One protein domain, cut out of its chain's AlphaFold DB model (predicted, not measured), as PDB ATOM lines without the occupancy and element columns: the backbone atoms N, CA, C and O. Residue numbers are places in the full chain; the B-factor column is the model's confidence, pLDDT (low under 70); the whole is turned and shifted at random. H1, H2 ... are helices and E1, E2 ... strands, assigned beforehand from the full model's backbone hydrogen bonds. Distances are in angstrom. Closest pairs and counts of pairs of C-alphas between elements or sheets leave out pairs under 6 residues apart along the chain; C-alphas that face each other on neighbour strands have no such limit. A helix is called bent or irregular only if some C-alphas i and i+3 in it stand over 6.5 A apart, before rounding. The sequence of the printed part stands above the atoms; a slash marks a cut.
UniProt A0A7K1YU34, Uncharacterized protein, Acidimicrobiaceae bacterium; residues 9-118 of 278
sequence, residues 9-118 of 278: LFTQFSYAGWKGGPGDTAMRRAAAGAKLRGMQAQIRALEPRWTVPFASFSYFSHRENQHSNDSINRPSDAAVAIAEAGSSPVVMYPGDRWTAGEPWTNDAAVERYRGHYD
ATOM      1  N   LEU A   9     238.001 237.562 196.720       97.44
ATOM      2  CA  LEU A   9     237.054 237.276 195.645       97.44
ATOM      3  C   LEU A   9     236.096 238.454 195.440       97.44
ATOM      4  O   LEU A   9     235.417 238.879 196.367       97.44
ATOM      5  N   PHE A  10     235.969 238.931 194.203       97.56
ATOM      6  CA  PHE A  10     234.910 239.864 193.812       97.56
ATOM      7  C   PHE A  10     233.806 239.089 193.102       97.56
ATOM      8  O   PHE A  10     234.070 238.395 192.118       97.56
ATOM      9  N   THR A  11     232.561 239.201 193.568       96.75
ATOM     10  CA  THR A  11     231.443 238.463 192.960       96.75
ATOM     11  C   THR A  11     230.098 239.195 192.991       96.75
ATOM     12  O   THR A  11     229.832 240.037 193.849       96.75
ATOM     13  N   GLN A  12     229.255 238.899 192.000       95.75
ATOM     14  CA  GLN A  12     227.913 239.467 191.854       95.75
ATOM     15  C   GLN A  12     226.917 238.771 192.775       95.75
ATOM     16  O   GLN A  12     226.857 237.542 192.800       95.75
ATOM     17  N   PHE A  13     226.065 239.547 193.447       96.44
ATOM     18  CA  PHE A  13     225.152 239.013 194.461       96.44
ATOM     19  C   PHE A  13     223.666 239.120 194.111       96.44
ATOM     20  O   PHE A  13     222.865 238.424 194.727       96.44
ATOM     21  N   SER A  14     223.264 239.927 193.126       96.31
ATOM     22  CA  SER A  14     221.856 240.080 192.729       96.31
ATOM     23  C   SER A  14     221.620 239.728 191.262       96.31
ATOM     24  O   SER A  14     222.556 239.545 190.472       96.31
ATOM     25  N   TYR A  15     220.352 239.564 190.884       94.19
ATOM     26  CA  TYR A  15     219.995 239.455 189.476       94.19
ATOM     27  C   TYR A  15     219.896 240.840 188.844       94.19
ATOM     28  O   TYR A  15     219.603 241.835 189.497       94.19
ATOM     29  N   ALA A  16     220.105 240.862 187.536       88.94
ATOM     30  CA  ALA A  16     219.793 241.984 186.674       88.94
ATOM     31  C   ALA A  16     219.035 241.451 185.451       88.94
ATOM     32  O   ALA A  16     219.085 240.247 185.152       88.94
ATOM     33  N   GLY A  17     218.347 242.351 184.757       92.69
ATOM     34  CA  GLY A  17     217.564 242.018 183.578       92.69
ATOM     35  C   GLY A  17     216.264 241.294 183.851       92.69
ATOM     36  O   GLY A  17     215.818 241.135 184.986       92.69
ATOM     37  N   TRP A  18     215.651 240.886 182.749       95.06
ATOM     38  CA  TRP A  18     214.313 240.331 182.712       95.06
ATOM     39  C   TRP A  18     214.184 239.053 183.558       95.06
ATOM     40  O   TRP A  18     214.996 238.121 183.444       95.06
ATOM     41  N   LYS A  19     213.140 239.022 184.396       94.50
ATOM     42  CA  LYS A  19     212.745 237.907 185.274       94.50
ATOM     43  C   LYS A  19     211.216 237.777 185.355       94.50
ATOM     44  O   LYS A  19     210.662 237.662 186.447       94.50
ATOM     45  N   GLY A  20     210.563 237.812 184.196       91.94
ATOM     46  CA  GLY A  20     209.105 237.747 184.080       91.94
ATOM     47  C   GLY A  20     208.408 239.100 184.250       91.94
ATOM     48  O   GLY A  20     209.044 240.135 184.484       91.94
ATOM     49  N   GLY A  21     207.086 239.082 184.098       92.75
ATOM     50  CA  GLY A  21     206.200 240.224 184.295       92.75
ATOM     51  C   GLY A  21     205.791 240.422 185.762       92.75
ATOM     52  O   GLY A  21     206.257 239.702 186.651       92.75
ATOM     53  N   PRO A  22     204.908 241.389 186.057       93.31
ATOM     54  CA  PRO A  22     204.503 241.730 187.423       93.31
ATOM     55  C   PRO A  22     204.029 240.532 188.262       93.31
ATOM     56  O   PRO A  22     204.415 240.423 189.426       93.31
ATOM     57  N   GLY A  23     203.293 239.591 187.658       94.38
ATOM     58  CA  GLY A  23     202.783 238.382 188.321       94.38
ATOM     59  C   GLY A  23     203.834 237.310 188.659       94.38
ATOM     60  O   GLY A  23     203.557 236.414 189.452       94.38
ATOM     61  N   ASP A  24     205.054 237.403 188.125       94.69
ATOM     62  CA  ASP A  24     206.072 236.343 188.214       94.69
ATOM     63  C   ASP A  24     206.998 236.452 189.442       94.69
ATOM     64  O   ASP A  24     208.195 236.153 189.379       94.69
ATOM     65  N   THR A  25     206.480 236.867 190.602       96.12
ATOM     66  CA  THR A  25     207.294 237.046 191.825       96.12
ATOM     67  C   THR A  25     208.060 235.777 192.214       96.12
ATOM     68  O   THR A  25     209.212 235.851 192.645       96.12
ATOM     69  N   ALA A  26     207.474 234.590 192.022       96.50
ATOM     70  CA  ALA A  26     208.155 233.321 192.293       96.50
ATOM     71  C   ALA A  26     209.418 233.141 191.428       96.50
ATOM     72  O   ALA A  26     210.457 232.712 191.933       96.50
ATOM     73  N   MET A  27     209.359 233.533 190.151       95.50
ATOM     74  CA  MET A  27     210.505 233.499 189.240       95.50
ATOM     75  C   MET A  27     211.607 234.462 189.696       95.50
ATOM     76  O   MET A  27     212.787 234.097 189.692       95.50
ATOM     77  N   ARG A  28     211.237 235.669 190.139       96.44
ATOM     78  CA  ARG A  28     212.186 236.669 190.655       96.44
ATOM     79  C   ARG A  28     212.878 236.207 191.932       96.44
ATOM     80  O   ARG A  28     214.106 236.218 191.990       96.44
ATOM     81  N   ARG A  29     212.126 235.690 192.907       97.62
ATOM     82  CA  ARG A  29     212.684 235.098 194.138       97.62
ATOM     83  C   ARG A  29     213.612 233.922 193.842       97.62
ATOM     84  O   ARG A  29     214.698 233.829 194.413       97.62
ATOM     85  N   ALA A  30     213.229 233.045 192.912       97.38
ATOM     86  CA  ALA A  30     214.073 231.930 192.495       97.38
ATOM     87  C   ALA A  30     215.394 232.415 191.873       97.38
ATOM     88  O   ALA A  30     216.454 231.862 192.178       97.38
ATOM     89  N   ALA A  31     215.348 233.467 191.051       96.00
ATOM     90  CA  ALA A  31     216.529 234.078 190.448       96.00
ATOM     91  C   ALA A  31     217.436 234.766 191.482       96.00
ATOM     92  O   ALA A  31     218.656 234.606 191.414       96.00
ATOM     93  N   ALA A  32     216.856 235.473 192.453       97.12
ATOM     94  CA  ALA A  32     217.571 236.081 193.574       97.12
ATOM     95  C   ALA A  32     218.314 235.026 194.401       97.12
ATOM     96  O   ALA A  32     219.531 235.102 194.577       97.12
ATOM     97  N   GLY A  33     217.609 233.965 194.802       98.06
ATOM     98  CA  GLY A  33     218.206 232.857 195.540       98.06
ATOM     99  C   GLY A  33     219.275 232.117 194.733       98.06
ATOM    100  O   GLY A  33     220.307 231.735 195.278       98.06
ATOM    101  N   ALA A  34     219.079 231.936 193.422       97.38
ATOM    102  CA  ALA A  34     220.085 231.329 192.551       97.38
ATOM    103  C   ALA A  34     221.381 232.153 192.484       97.38
ATOM    104  O   ALA A  34     222.459 231.564 192.408       97.38
ATOM    105  N   LYS A  35     221.298 233.487 192.550       96.88
ATOM    106  CA  LYS A  35     222.479 234.360 192.589       96.88
ATOM    107  C   LYS A  35     223.271 234.201 193.882       96.88
ATOM    108  O   LYS A  35     224.474 233.965 193.800       96.88
ATOM    109  N   LEU A  36     222.607 234.207 195.039       98.19
ATOM    110  CA  LEU A  36     223.280 233.961 196.321       98.19
ATOM    111  C   LEU A  36     223.882 232.552 196.383       98.19
ATOM    112  O   LEU A  36     225.048 232.408 196.729       98.19
ATOM    113  N   ARG A  37     223.152 231.514 195.950       98.38
ATOM    114  CA  ARG A  37     223.691 230.142 195.887       98.38
ATOM    115  C   ARG A  37     224.900 230.027 194.959       98.38
ATOM    116  O   ARG A  37     225.854 229.330 195.286       98.38
ATOM    117  N   GLY A  38     224.867 230.704 193.811       97.88
ATOM    118  CA  GLY A  38     225.996 230.755 192.882       97.88
ATOM    119  C   GLY A  38     227.224 231.423 193.500       97.88
ATOM    120  O   GLY A  38     228.328 230.905 193.365       97.88
ATOM    121  N   MET A  39     227.028 232.524 194.225       98.12
ATOM    122  CA  MET A  39     228.080 233.191 194.992       98.12
ATOM    123  C   MET A  39     228.658 232.275 196.082       98.12
ATOM    124  O   MET A  39     229.869 232.096 196.149       98.12
ATOM    125  N   GLN A  40     227.811 231.620 196.879       98.62
ATOM    126  CA  GLN A  40     228.255 230.668 197.904       98.62
ATOM    127  C   GLN A  40     229.043 229.496 197.305       98.62
ATOM    128  O   GLN A  40     230.045 229.072 197.873       98.62
ATOM    129  N   ALA A  41     228.621 228.980 196.147       98.31
ATOM    130  CA  ALA A  41     229.349 227.926 195.447       98.31
ATOM    131  C   ALA A  41     230.745 228.387 194.992       98.31
ATOM    132  O   ALA A  41     231.694 227.618 195.108       98.31
ATOM    133  N   GLN A  42     230.885 229.635 194.527       97.50
ATOM    134  CA  GLN A  42     232.194 230.210 194.192       97.50
ATOM    135  C   GLN A  42     233.086 230.313 195.429       97.50
ATOM    136  O   GLN A  42     234.229 229.878 195.379       97.50
ATOM    137  N   ILE A  43     232.556 230.824 196.542       98.25
ATOM    138  CA  ILE A  43     233.303 230.968 197.797       98.25
ATOM    139  C   ILE A  43     233.785 229.604 198.299       98.25
ATOM    140  O   ILE A  43     234.966 229.443 198.573       98.25
ATOM    141  N   ARG A  44     232.915 228.591 198.344       97.50
ATOM    142  CA  ARG A  44     233.294 227.245 198.808       97.50
ATOM    143  C   ARG A  44     234.311 226.553 197.904       97.50
ATOM    144  O   ARG A  44     235.090 225.748 198.386       97.50
ATOM    145  N   ALA A  45     234.281 226.820 196.600       96.56
ATOM    146  CA  ALA A  45     235.208 226.203 195.652       96.56
ATOM    147  C   ALA A  45     236.583 226.886 195.623       96.56
ATOM    148  O   ALA A  45     237.573 226.249 195.277       96.56
ATOM    149  N   LEU A  46     236.621 228.187 195.911       96.31
ATOM    150  CA  LEU A  46     237.819 229.019 195.814       96.31
ATOM    151  C   LEU A  46     238.462 229.314 197.174       96.31
ATOM    152  O   LEU A  46     239.595 229.785 197.206       96.31
ATOM    153  N   GLU A  47     237.721 229.079 198.258       96.94
ATOM    154  CA  GLU A  47     238.099 229.307 199.657       96.94
ATOM    155  C   GLU A  47     238.760 230.682 199.905       96.94
ATOM    156  O   GLU A  47     239.829 230.756 200.515       96.94
ATOM    157  N   PRO A  48     238.164 231.801 199.431       97.38
ATOM    158  CA  PRO A  48     238.770 233.108 199.590       97.38
ATOM    159  C   PRO A  48     238.685 233.587 201.039       97.38
ATOM    160  O   PRO A  48     237.639 233.475 201.686       97.38
ATOM    161  N   ARG A  49     239.746 234.231 201.527       96.44
ATOM    162  CA  ARG A  49     239.747 234.836 202.870       96.44
ATOM    163  C   ARG A  49     238.704 235.946 202.997       96.44
ATOM    164  O   ARG A  49     237.949 235.972 203.970       96.44
ATOM    165  N   TRP A  50     238.613 236.812 201.988       98.25
ATOM    166  CA  TRP A  50     237.636 237.898 201.911       98.25
ATOM    167  C   TRP A  50     236.828 237.833 200.622       98.25
ATOM    168  O   TRP A  50     237.350 237.512 199.554       98.25
ATOM    169  N   THR A  51     235.556 238.211 200.703       98.44
ATOM    170  CA  THR A  51     234.702 238.357 199.524       98.44
ATOM    171  C   THR A  51     234.065 239.740 199.499       98.44
ATOM    172  O   THR A  51     233.400 240.155 200.450       98.44
ATOM    173  N   VAL A  52     234.245 240.438 198.379       98.19
ATOM    174  CA  VAL A  52     233.674 241.755 198.096       98.19
ATOM    175  C   VAL A  52     232.470 241.576 197.160       98.19
ATOM    176  O   VAL A  52     232.647 241.243 195.979       98.19
ATOM    177  N   PRO A  53     231.226 241.778 197.638       97.44
ATOM    178  CA  PRO A  53     230.069 241.803 196.757       97.44
ATOM    179  C   PRO A  53     230.128 243.039 195.843       97.44
ATOM    180  O   PRO A  53     230.272 244.164 196.320       97.44
ATOM    181  N   PHE A  54     229.994 242.854 194.525       93.19
ATOM    182  CA  PHE A  54     230.059 243.954 193.551       93.19
ATOM    183  C   PHE A  54     229.075 243.807 192.380       93.19
ATOM    184  O   PHE A  54     228.410 242.787 192.215       93.19
ATOM    185  N   ALA A  55     228.965 244.861 191.561       84.38
ATOM    186  CA  ALA A  55     228.193 244.880 190.310       84.38
ATOM    187  C   ALA A  55     226.702 244.490 190.444       84.38
ATOM    188  O   ALA A  55     226.100 243.942 189.523       84.38
ATOM    189  N   SER A  56     226.092 244.766 191.599       87.56
ATOM    190  CA  SER A  56     224.656 244.545 191.853       87.56
ATOM    191  C   SER A  56     223.981 245.718 192.582       87.56
ATOM    192  O   SER A  56     222.821 245.622 192.959       87.56
ATOM    193  N   PHE A  57     224.685 246.839 192.766       90.62
ATOM    194  CA  PHE A  57     224.179 248.043 193.432       90.62
ATOM    195  C   PHE A  57     223.337 248.912 192.480       90.62
ATOM    196  O   PHE A  57     223.695 250.050 192.180       90.62
ATOM    197  N   SER A  58     222.244 248.358 191.962       90.38
ATOM    198  CA  SER A  58     221.333 249.024 191.028       90.38
ATOM    199  C   SER A  58     219.872 248.758 191.389       90.38
ATOM    200  O   SER A  58     219.561 247.867 192.175       90.38
ATOM    201  N   TYR A  59     218.968 249.548 190.808       93.62
ATOM    202  CA  TYR A  59     217.527 249.309 190.863       93.62
ATOM    203  C   TYR A  59     216.910 249.540 189.482       93.62
ATOM    204  O   TYR A  59     217.454 250.269 188.648       93.62
ATOM    205  N   PHE A  60     215.772 248.906 189.234       95.75
ATOM    206  CA  PHE A  60     214.977 249.074 188.027       95.75
ATOM    207  C   PHE A  60     214.184 250.378 188.133       95.75
ATOM    208  O   PHE A  60     213.240 250.467 188.911       95.75
ATOM    209  N   SER A  61     214.602 251.410 187.398       96.06
ATOM    210  CA  SER A  61     214.140 252.795 187.576       96.06
ATOM    211  C   SER A  61     213.033 253.241 186.616       96.06
ATOM    212  O   SER A  61     212.704 254.424 186.574       96.06
ATOM    213  N   HIS A  62     212.441 252.333 185.839       97.12
ATOM    214  CA  HIS A  62     211.386 252.644 184.875       97.12
ATOM    215  C   HIS A  62     210.053 252.019 185.303       97.12
ATOM    216  O   HIS A  62     210.020 250.926 185.866       97.12
ATOM    217  N   ARG A  63     208.920 252.660 184.996       96.00
ATOM    218  CA  ARG A  63     207.590 252.120 185.342       96.00
ATOM    219  C   ARG A  63     207.331 250.726 184.764       96.00
ATOM    220  O   ARG A  63     206.729 249.899 185.436       96.00
ATOM    221  N   GLU A  64     207.850 250.463 183.568       96.06
ATOM    222  CA  GLU A  64     207.763 249.159 182.880       96.06
ATOM    223  C   GLU A  64     208.583 248.029 183.531       96.06
ATOM    224  O   GLU A  64     208.365 246.869 183.200       96.06
ATOM    225  N   ASN A  65     209.553 248.328 184.403       96.62
ATOM    226  CA  ASN A  65     210.413 247.305 185.016       96.62
ATOM    227  C   ASN A  65     210.495 247.383 186.549       96.62
ATOM    228  O   ASN A  65     211.115 246.515 187.164       96.62
ATOM    229  N   GLN A  66     209.848 248.371 187.179       95.94
ATOM    230  CA  GLN A  66     209.888 248.610 188.626       95.94
ATOM    231  C   GLN A  66     209.477 247.397 189.469       95.94
ATOM    232  O   GLN A  66     210.001 247.209 190.566       95.94
ATOM    233  N   HIS A  67     208.578 246.543 188.962       94.94
ATOM    234  CA  HIS A  67     208.150 245.314 189.642       94.94
ATOM    235  C   HIS A  67     209.318 244.364 189.906       94.94
ATOM    236  O   HIS A  67     209.273 243.570 190.841       94.94
ATOM    237  N   SER A  68     210.391 244.471 189.119       95.56
ATOM    238  CA  SER A  68     211.598 243.672 189.297       95.56
ATOM    239  C   SER A  68     212.386 244.039 190.552       95.56
ATOM    240  O   SER A  68     213.258 243.265 190.928       95.56
ATOM    241  N   ASN A  69     212.097 245.158 191.222       96.06
ATOM    242  CA  ASN A  69     212.751 245.537 192.480       96.06
ATOM    243  C   ASN A  69     212.256 244.734 193.699       96.06
ATOM    244  O   ASN A  69     212.914 244.751 194.735       96.06
ATOM    245  N   ASP A  70     211.124 244.024 193.600       95.06
ATOM    246  CA  ASP A  70     210.473 243.365 194.748       95.06
ATOM    247  C   ASP A  70     211.281 242.217 195.385       95.06
ATOM    248  O   ASP A  70     211.016 241.830 196.522       95.06
ATOM    249  N   SER A  71     212.255 241.672 194.653       95.56
ATOM    250  CA  SER A  71     213.002 240.472 195.040       95.56
ATOM    251  C   SER A  71     214.509 240.613 194.830       95.56
ATOM    252  O   SER A  71     215.215 239.607 194.889       95.56
ATOM    253  N   ILE A  72     215.028 241.813 194.546       95.38
ATOM    254  CA  ILE A  72     216.477 241.981 194.382       95.38
ATOM    255  C   ILE A  72     217.188 241.759 195.717       95.38
ATOM    256  O   ILE A  72     216.735 242.232 196.760       95.38
ATOM    257  N   ASN A  73     218.323 241.063 195.676       97.25
ATOM    258  CA  ASN A  73     219.155 240.888 196.861       97.25
ATOM    259  C   ASN A  73     219.772 242.228 197.262       97.25
ATOM    260  O   ASN A  73     220.156 243.031 196.405       97.25
ATOM    261  N   ARG A  74     219.906 242.439 198.567       96.25
ATOM    262  CA  ARG A  74     220.521 243.617 199.175       96.25
ATOM    263  C   ARG A  74     221.969 243.325 199.578       96.25
ATOM    264  O   ARG A  74     222.340 242.163 199.754       96.25
ATOM    265  N   PRO A  75     222.796 244.362 199.794       96.81
ATOM    266  CA  PRO A  75     224.163 244.177 200.286       96.81
ATOM    267  C   PRO A  75     224.232 243.438 201.631       96.81
ATOM    268  O   PRO A  75     225.163 242.669 201.856       96.81
ATOM    269  N   SER A  76     223.225 243.614 202.493       96.81
ATOM    270  CA  SER A  76     223.078 242.852 203.740       96.81
ATOM    271  C   SER A  76     222.920 241.353 203.489       96.81
ATOM    272  O   SER A  76     223.582 240.549 204.137       96.81
ATOM    273  N   ASP A  77     222.087 240.978 202.517       97.44
ATOM    274  CA  ASP A  77     221.826 239.576 202.177       97.44
ATOM    275  C   ASP A  77     223.095 238.927 201.616       97.44
ATOM    276  O   ASP A  77     223.413 237.778 201.917       97.44
ATOM    277  N   ALA A  78     223.863 239.697 200.837       98.00
ATOM    278  CA  ALA A  78     225.150 239.260 200.328       98.00
ATOM    279  C   ALA A  78     226.168 239.032 201.452       98.00
ATOM    280  O   ALA A  78     226.830 237.998 201.459       98.00
ATOM    281  N   ALA A  79     226.269 239.959 202.411       98.25
ATOM    282  CA  ALA A  79     227.180 239.834 203.548       98.25
ATOM    283  C   ALA A  79     226.891 238.576 204.383       98.25
ATOM    284  O   ALA A  79     227.820 237.839 204.714       98.25
ATOM    285  N   VAL A  80     225.611 238.298 204.654       98.44
ATOM    286  CA  VAL A  80     225.176 237.072 205.340       98.44
ATOM    287  C   VAL A  80     225.573 235.837 204.534       98.44
ATOM    288  O   VAL A  80     226.273 234.967 205.047       98.44
ATOM    289  N   ALA A  81     225.212 235.786 203.249       98.56
ATOM    290  CA  ALA A  81     225.500 234.631 202.400       98.56
ATOM    291  C   ALA A  81     227.008 234.358 202.241       98.56
ATOM    292  O   ALA A  81     227.404 233.197 202.121       98.56
ATOM    293  N   ILE A  82     227.840 235.404 202.237       98.69
ATOM    294  CA  ILE A  82     229.306 235.308 202.210       98.69
ATOM    295  C   ILE A  82     229.835 234.675 203.503       98.69
ATOM    296  O   ILE A  82     230.602 233.712 203.435       98.69
ATOM    297  N   ALA A  83     229.396 235.180 204.660       98.25
ATOM    298  CA  ALA A  83     229.812 234.668 205.963       98.25
ATOM    299  C   ALA A  83     229.419 233.191 206.139       98.25
ATOM    300  O   ALA A  83     230.245 232.367 206.523       98.25
ATOM    301  N   GLU A  84     228.192 232.825 205.756       98.50
ATOM    302  CA  GLU A  84     227.704 231.438 205.765       98.50
ATOM    303  C   GLU A  84     228.503 230.492 204.852       98.50
ATOM    304  O   GLU A  84     228.487 229.275 205.041       98.50
ATOM    305  N   ALA A  85     229.177 231.022 203.828       98.38
ATOM    306  CA  ALA A  85     230.013 230.239 202.925       98.38
ATOM    307  C   ALA A  85     231.477 230.128 203.382       98.38
ATOM    308  O   ALA A  85     232.246 229.443 202.711       98.38
ATOM    309  N   GLY A  86     231.847 230.749 204.508       97.62
ATOM    310  CA  GLY A  86     233.180 230.638 205.108       97.62
ATOM    311  C   GLY A  86     234.175 231.719 204.682       97.62
ATOM    312  O   GLY A  86     235.373 231.526 204.858       97.62
ATOM    313  N   SER A  87     233.710 232.846 204.135       98.00
ATOM    314  CA  SER A  87     234.564 233.987 203.775       98.00
ATOM    315  C   SER A  87     234.168 235.243 204.547       98.00
ATOM    316  O   SER A  87     233.025 235.385 204.977       98.00
ATOM    317  N   SER A  88     235.107 236.171 204.727       98.00
ATOM    318  CA  SER A  88     234.850 237.434 205.426       98.00
ATOM    319  C   SER A  88     234.224 238.461 204.471       98.00
ATOM    320  O   SER A  88     234.863 238.825 203.477       98.00
ATOM    321  N   PRO A  89     232.994 238.946 204.723       98.38
ATOM    322  CA  PRO A  89     232.347 239.914 203.847       98.38
ATOM    323  C   PRO A  89     232.970 241.303 203.969       98.38
ATOM    324  O   PRO A  89     233.093 241.840 205.070       98.38
ATOM    325  N   VAL A  90     233.275 241.911 202.821       98.38
ATOM    326  CA  VAL A  90     233.769 243.289 202.705       98.38
ATOM    327  C   VAL A  90     232.810 244.081 201.813       98.38
ATOM    328  O   VAL A  90     232.987 244.193 200.602       98.38
ATOM    329  N   VAL A  91     231.728 244.584 202.405       98.00
ATOM    330  CA  VAL A  91     230.745 245.451 201.746       98.00
ATOM    331  C   VAL A  91     231.276 246.875 201.744       98.00
ATOM    332  O   VAL A  91     231.380 247.499 202.797       98.00
ATOM    333  N   MET A  92     231.566 247.393 200.554       96.25
ATOM    334  CA  MET A  92     232.056 248.754 200.350       96.25
ATOM    335  C   MET A  92     230.982 249.632 199.712       96.25
ATOM    336  O   MET A  92     230.165 249.159 198.920       96.25
ATOM    337  N   TYR A  93     231.017 250.923 200.016       95.44
ATOM    338  CA  TYR A  93     230.244 251.969 199.360       95.44
ATOM    339  C   TYR A  93     231.149 252.815 198.434       95.44
ATOM    340  O   TYR A  93     232.340 252.957 198.704       95.44
ATOM    341  N   PRO A  94     230.635 253.415 197.338       94.38
ATOM    342  CA  PRO A  94     231.396 254.346 196.506       94.38
ATOM    343  C   PRO A  94     232.210 255.389 197.293       94.38
ATOM    344  O   PRO A  94     231.652 256.217 198.015       94.38
ATOM    345  N   GLY A  95     233.531 255.366 197.103       94.88
ATOM    346  CA  GLY A  95     234.490 256.237 197.792       94.88
ATOM    347  C   GLY A  95     235.246 255.560 198.938       94.88
ATOM    348  O   GLY A  95     236.290 256.071 199.348       94.88
ATOM    349  N   ASP A  96     234.773 254.408 199.406       95.81
ATOM    350  CA  ASP A  96     235.466 253.612 200.411       95.81
ATOM    351  C   ASP A  96     236.797 253.071 199.872       95.81
ATOM    352  O   ASP A  96     236.964 252.808 198.677       95.81
ATOM    353  N   ARG A  97     237.753 252.883 200.783       96.06
ATOM    354  CA  ARG A  97     239.057 252.272 200.518       96.06
ATOM    355  C   ARG A  97     239.315 251.205 201.567       96.06
ATOM    356  O   ARG A  97     239.011 251.416 202.735       96.06
ATOM    357  N   TRP A  98     239.882 250.088 201.139       96.75
ATOM    358  CA  TRP A  98     240.237 248.978 202.011       96.75
ATOM    359  C   TRP A  98     241.487 248.284 201.476       96.75
ATOM    360  O   TRP A  98     241.630 248.127 200.259       96.75
ATOM    361  N   THR A  99     242.366 247.863 202.382       96.56
ATOM    362  CA  THR A  99     243.554 247.062 202.074       96.56
ATOM    363  C   THR A  99     243.323 245.630 202.543       96.56
ATOM    364  O   THR A  99     242.914 245.401 203.680       96.56
ATOM    365  N   ALA A 100     243.612 244.647 201.688       94.50
ATOM    366  CA  ALA A 100     243.458 243.242 202.052       94.50
ATOM    367  C   ALA A 100     244.282 242.889 203.302       94.50
ATOM    368  O   ALA A 100     245.471 243.197 203.376       94.50
ATOM    369  N   GLY A 101     243.647 242.235 204.277       91.25
ATOM    370  CA  GLY A 101     244.250 241.929 205.578       91.25
ATOM    371  C   GLY A 101     243.913 242.924 206.688       91.25
ATOM    372  O   GLY A 101     244.007 242.558 207.859       91.25
ATOM    373  N   GLU A 102     243.471 244.140 206.359       95.88
ATOM    374  CA  GLU A 102     243.046 245.110 207.369       95.88
ATOM    375  C   GLU A 102     241.621 244.813 207.870       95.88
ATOM    376  O   GLU A 102     240.776 244.341 207.096       95.88
ATOM    377  N   PRO A 103     241.321 245.106 209.151       94.25
ATOM    378  CA  PRO A 103     239.963 245.022 209.677       94.25
ATOM    379  C   PRO A 103     238.973 245.852 208.850       94.25
ATOM    380  O   PRO A 103     239.284 246.959 208.411       94.25
ATOM    381  N   TRP A 104     237.757 245.334 208.676       96.62
ATOM    382  CA  TRP A 104     236.677 246.012 207.961       96.62
ATOM    383  C   TRP A 104     235.344 245.825 208.685       96.62
ATOM    384  O   TRP A 104     235.047 244.729 209.161       96.62
ATOM    385  N   THR A 105     234.520 246.875 208.713       95.81
ATOM    386  CA  THR A 105     233.169 246.846 209.289       95.81
ATOM    387  C   THR A 105     232.144 247.214 208.224       95.81
ATOM    388  O   THR A 105     232.239 248.263 207.590       95.81
ATOM    389  N   ASN A 106     231.126 246.371 208.054       97.50
ATOM    390  CA  ASN A 106     230.131 246.525 206.989       97.50
ATOM    391  C   ASN A 106     229.004 247.516 207.323       97.50
ATOM    392  O   ASN A 106     228.325 247.987 206.410       97.50
ATOM    393  N   ASP A 107     228.796 247.834 208.602       95.50
ATOM    394  CA  ASP A 107     227.603 248.532 209.103       95.50
ATOM    395  C   ASP A 107     227.349 249.869 208.404       95.50
ATOM    396  O   ASP A 107     226.241 250.121 207.931       95.50
ATOM    397  N   ALA A 108     228.384 250.702 208.265       95.19
ATOM    398  CA  ALA A 108     228.259 252.014 207.636       95.19
ATOM    399  C   ALA A 108     227.843 251.909 206.158       95.19
ATOM    400  O   ALA A 108     226.957 252.638 205.705       95.19
ATOM    401  N   ALA A 109     228.444 250.989 205.398       96.06
ATOM    402  CA  ALA A 109     228.094 250.779 203.996       96.06
ATOM    403  C   ALA A 109     226.680 250.191 203.855       96.06
ATOM    404  O   ALA A 109     225.887 250.671 203.041       96.06
ATOM    405  N   VAL A 110     226.338 249.188 204.671       95.81
ATOM    406  CA  VAL A 110     225.017 248.542 204.674       95.81
ATOM    407  C   VAL A 110     223.911 249.541 205.019       95.81
ATOM    408  O   VAL A 110     222.894 249.567 204.324       95.81
ATOM    409  N   GLU A 111     224.110 250.400 206.020       95.00
ATOM    410  CA  GLU A 111     223.137 251.433 206.394       95.00
ATOM    411  C   GLU A 111     222.918 252.440 205.260       95.00
ATOM    412  O   GLU A 111     221.783 252.736 204.890       95.00
ATOM    413  N   ARG A 112     223.992 252.902 204.610       95.00
ATOM    414  CA  ARG A 112     223.866 253.805 203.454       95.00
ATOM    415  C   ARG A 112     223.082 253.166 202.313       95.00
ATOM    416  O   ARG A 112     222.269 253.832 201.674       95.00
ATOM    417  N   TYR A 113     223.295 251.877 202.050       94.94
ATOM    418  CA  TYR A 113     222.518 251.164 201.040       94.94
ATOM    419  C   TYR A 113     221.067 250.926 201.448       94.94
ATOM    420  O   TYR A 113     220.209 250.951 200.570       94.94
ATOM    421  N   ARG A 114     220.752 250.762 202.737       92.00
ATOM    422  CA  ARG A 114     219.366 250.609 203.208       92.00
ATOM    423  C   ARG A 114     218.476 251.750 202.704       92.00
ATOM    424  O   ARG A 114     217.414 251.470 202.153       92.00
ATOM    425  N   GLY A 115     218.950 252.997 202.768       89.75
ATOM    426  CA  GLY A 115     218.232 254.156 202.216       89.75
ATOM    427  C   GLY A 115     218.089 254.149 200.686       89.75
ATOM    428  O   GLY A 115     217.103 254.641 200.142       89.75
ATOM    429  N   HIS A 116     219.032 253.549 199.950       91.81
ATOM    430  CA  HIS A 116     218.934 253.445 198.485       91.81
ATOM    431  C   HIS A 116     217.914 252.414 198.009       91.81
ATOM    432  O   HIS A 116     217.389 252.564 196.906       91.81
ATOM    433  N   TYR A 117     217.639 251.403 198.831       91.38
ATOM    434  CA  TYR A 117     216.706 250.311 198.544       91.38
ATOM    435  C   TYR A 117     215.293 250.571 199.094       91.38
ATOM    436  O   TYR A 117     214.433 249.690 199.024       91.38
ATOM    437  N   ASP A 118     215.026 251.777 199.605       91.75
ATOM    438  CA  ASP A 118     213.660 252.261 199.792       91.75
ATOM    439  C   ASP A 118     213.062 252.643 198.432       91.75
ATOM    440  O   ASP A 118     213.182 253.773 197.956       91.75
TER     441      ASP A 118
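AT A GLANCE: This is residues 9 to 118 of the 278 residues of an uncharacterized protein of Acidimicrobiaceae bacterium (UniProt A0A7K1YU34). A small parallel sheet of two strands, E1 and E2, sits toward one end of an elongated slab, with the latter part of the long helix H1 packed beside E1 and H3 packed on E2. H1 runs along one long edge of the slab, H4 lies toward the opposite long edge, and the short H2 is near the end away from the sheet. The printed part has 110 residues with four named helices and two named strands, in the order E1, H1, E2, H2, H3, H4, and is mostly helix. It is compact, with a radius of gyration of the C-alphas of 14.4 A, and spans 44 by 30 by 16 A, only just flat.

HOW THE PARTS SIT: E1, residues 9 to 12, and E2, residues 50 to 54, are parallel neighbours at 30 degrees; N 52 and O 9 are 2.8 A apart and N 9 and O 50 are 2.9 A apart, within hydrogen-bond range. With H1, residues 25 to 46, they form a strand-helix-strand unit, two parallel strands joined through a helix, whose crossover is right-handed. The closest C-alphas of E1 and H1 are those of Thr 11 and Met 39, 6.6 A apart. The closest C-alphas of E2 and H3, residues 75 to 84, are those of Pro 53 and Ala 78, 6.6 A apart. H1 touches H3 with residues 36 to 43 alone, at a steep tilt of 46 degrees, the same way; the closest C-alphas are those of Gln 40 and Ile 82, 6.4 A apart. H1 touches H2, residues 66 to 71, with residues 25 to 32 alone, at a steep tilt of 53 degrees, the same way; the closest C-alphas are those of Arg 29 and Ser 71, 5.5 A apart. H3 and H4, residues 107 to 116, form a helical hairpin and only just touch, with 3 pairs of C-alphas within 8 A, the closest Ser 76 and Val 110 at 6.1 A; they run opposite ways at a steep tilt of 42 degrees. H1 and H4 are apart. Every O i to N i+4 pair is within hydrogen-bond range in H1 and H3, against 4 of 6 in H4 and 0 of 2 in H2, where 2 of 3 O i to N i+3 pairs are.

IN THESE COORDINATES: E1 begins at C-alpha 9, (237.054, 237.276, 195.645). H1 is 31.8 A long from C-alpha 25, (207.294, 237.046, 191.825), to C-alpha 46. E2 is 12.8 A long, H3 14.3 A and H4 14.6 A, ending at C-alpha 116, (218.934, 253.445, 198.485). H2 is only just irregular: C-alphas 68 and 71 are 6.7 A apart.

THE WHOLE: The C-alphas farthest apart are those of Gly 23 and Gly 101, 45.1 A. The printed part has no cut. The links E1 to H1, E2 to H2 and H3 to H4 are long; in the last, residues 88 to 89 pair in parallel with residues 50 to 51 of E2. Mean pLDDT of the printed part is 95.8, and no printed residue is under 70.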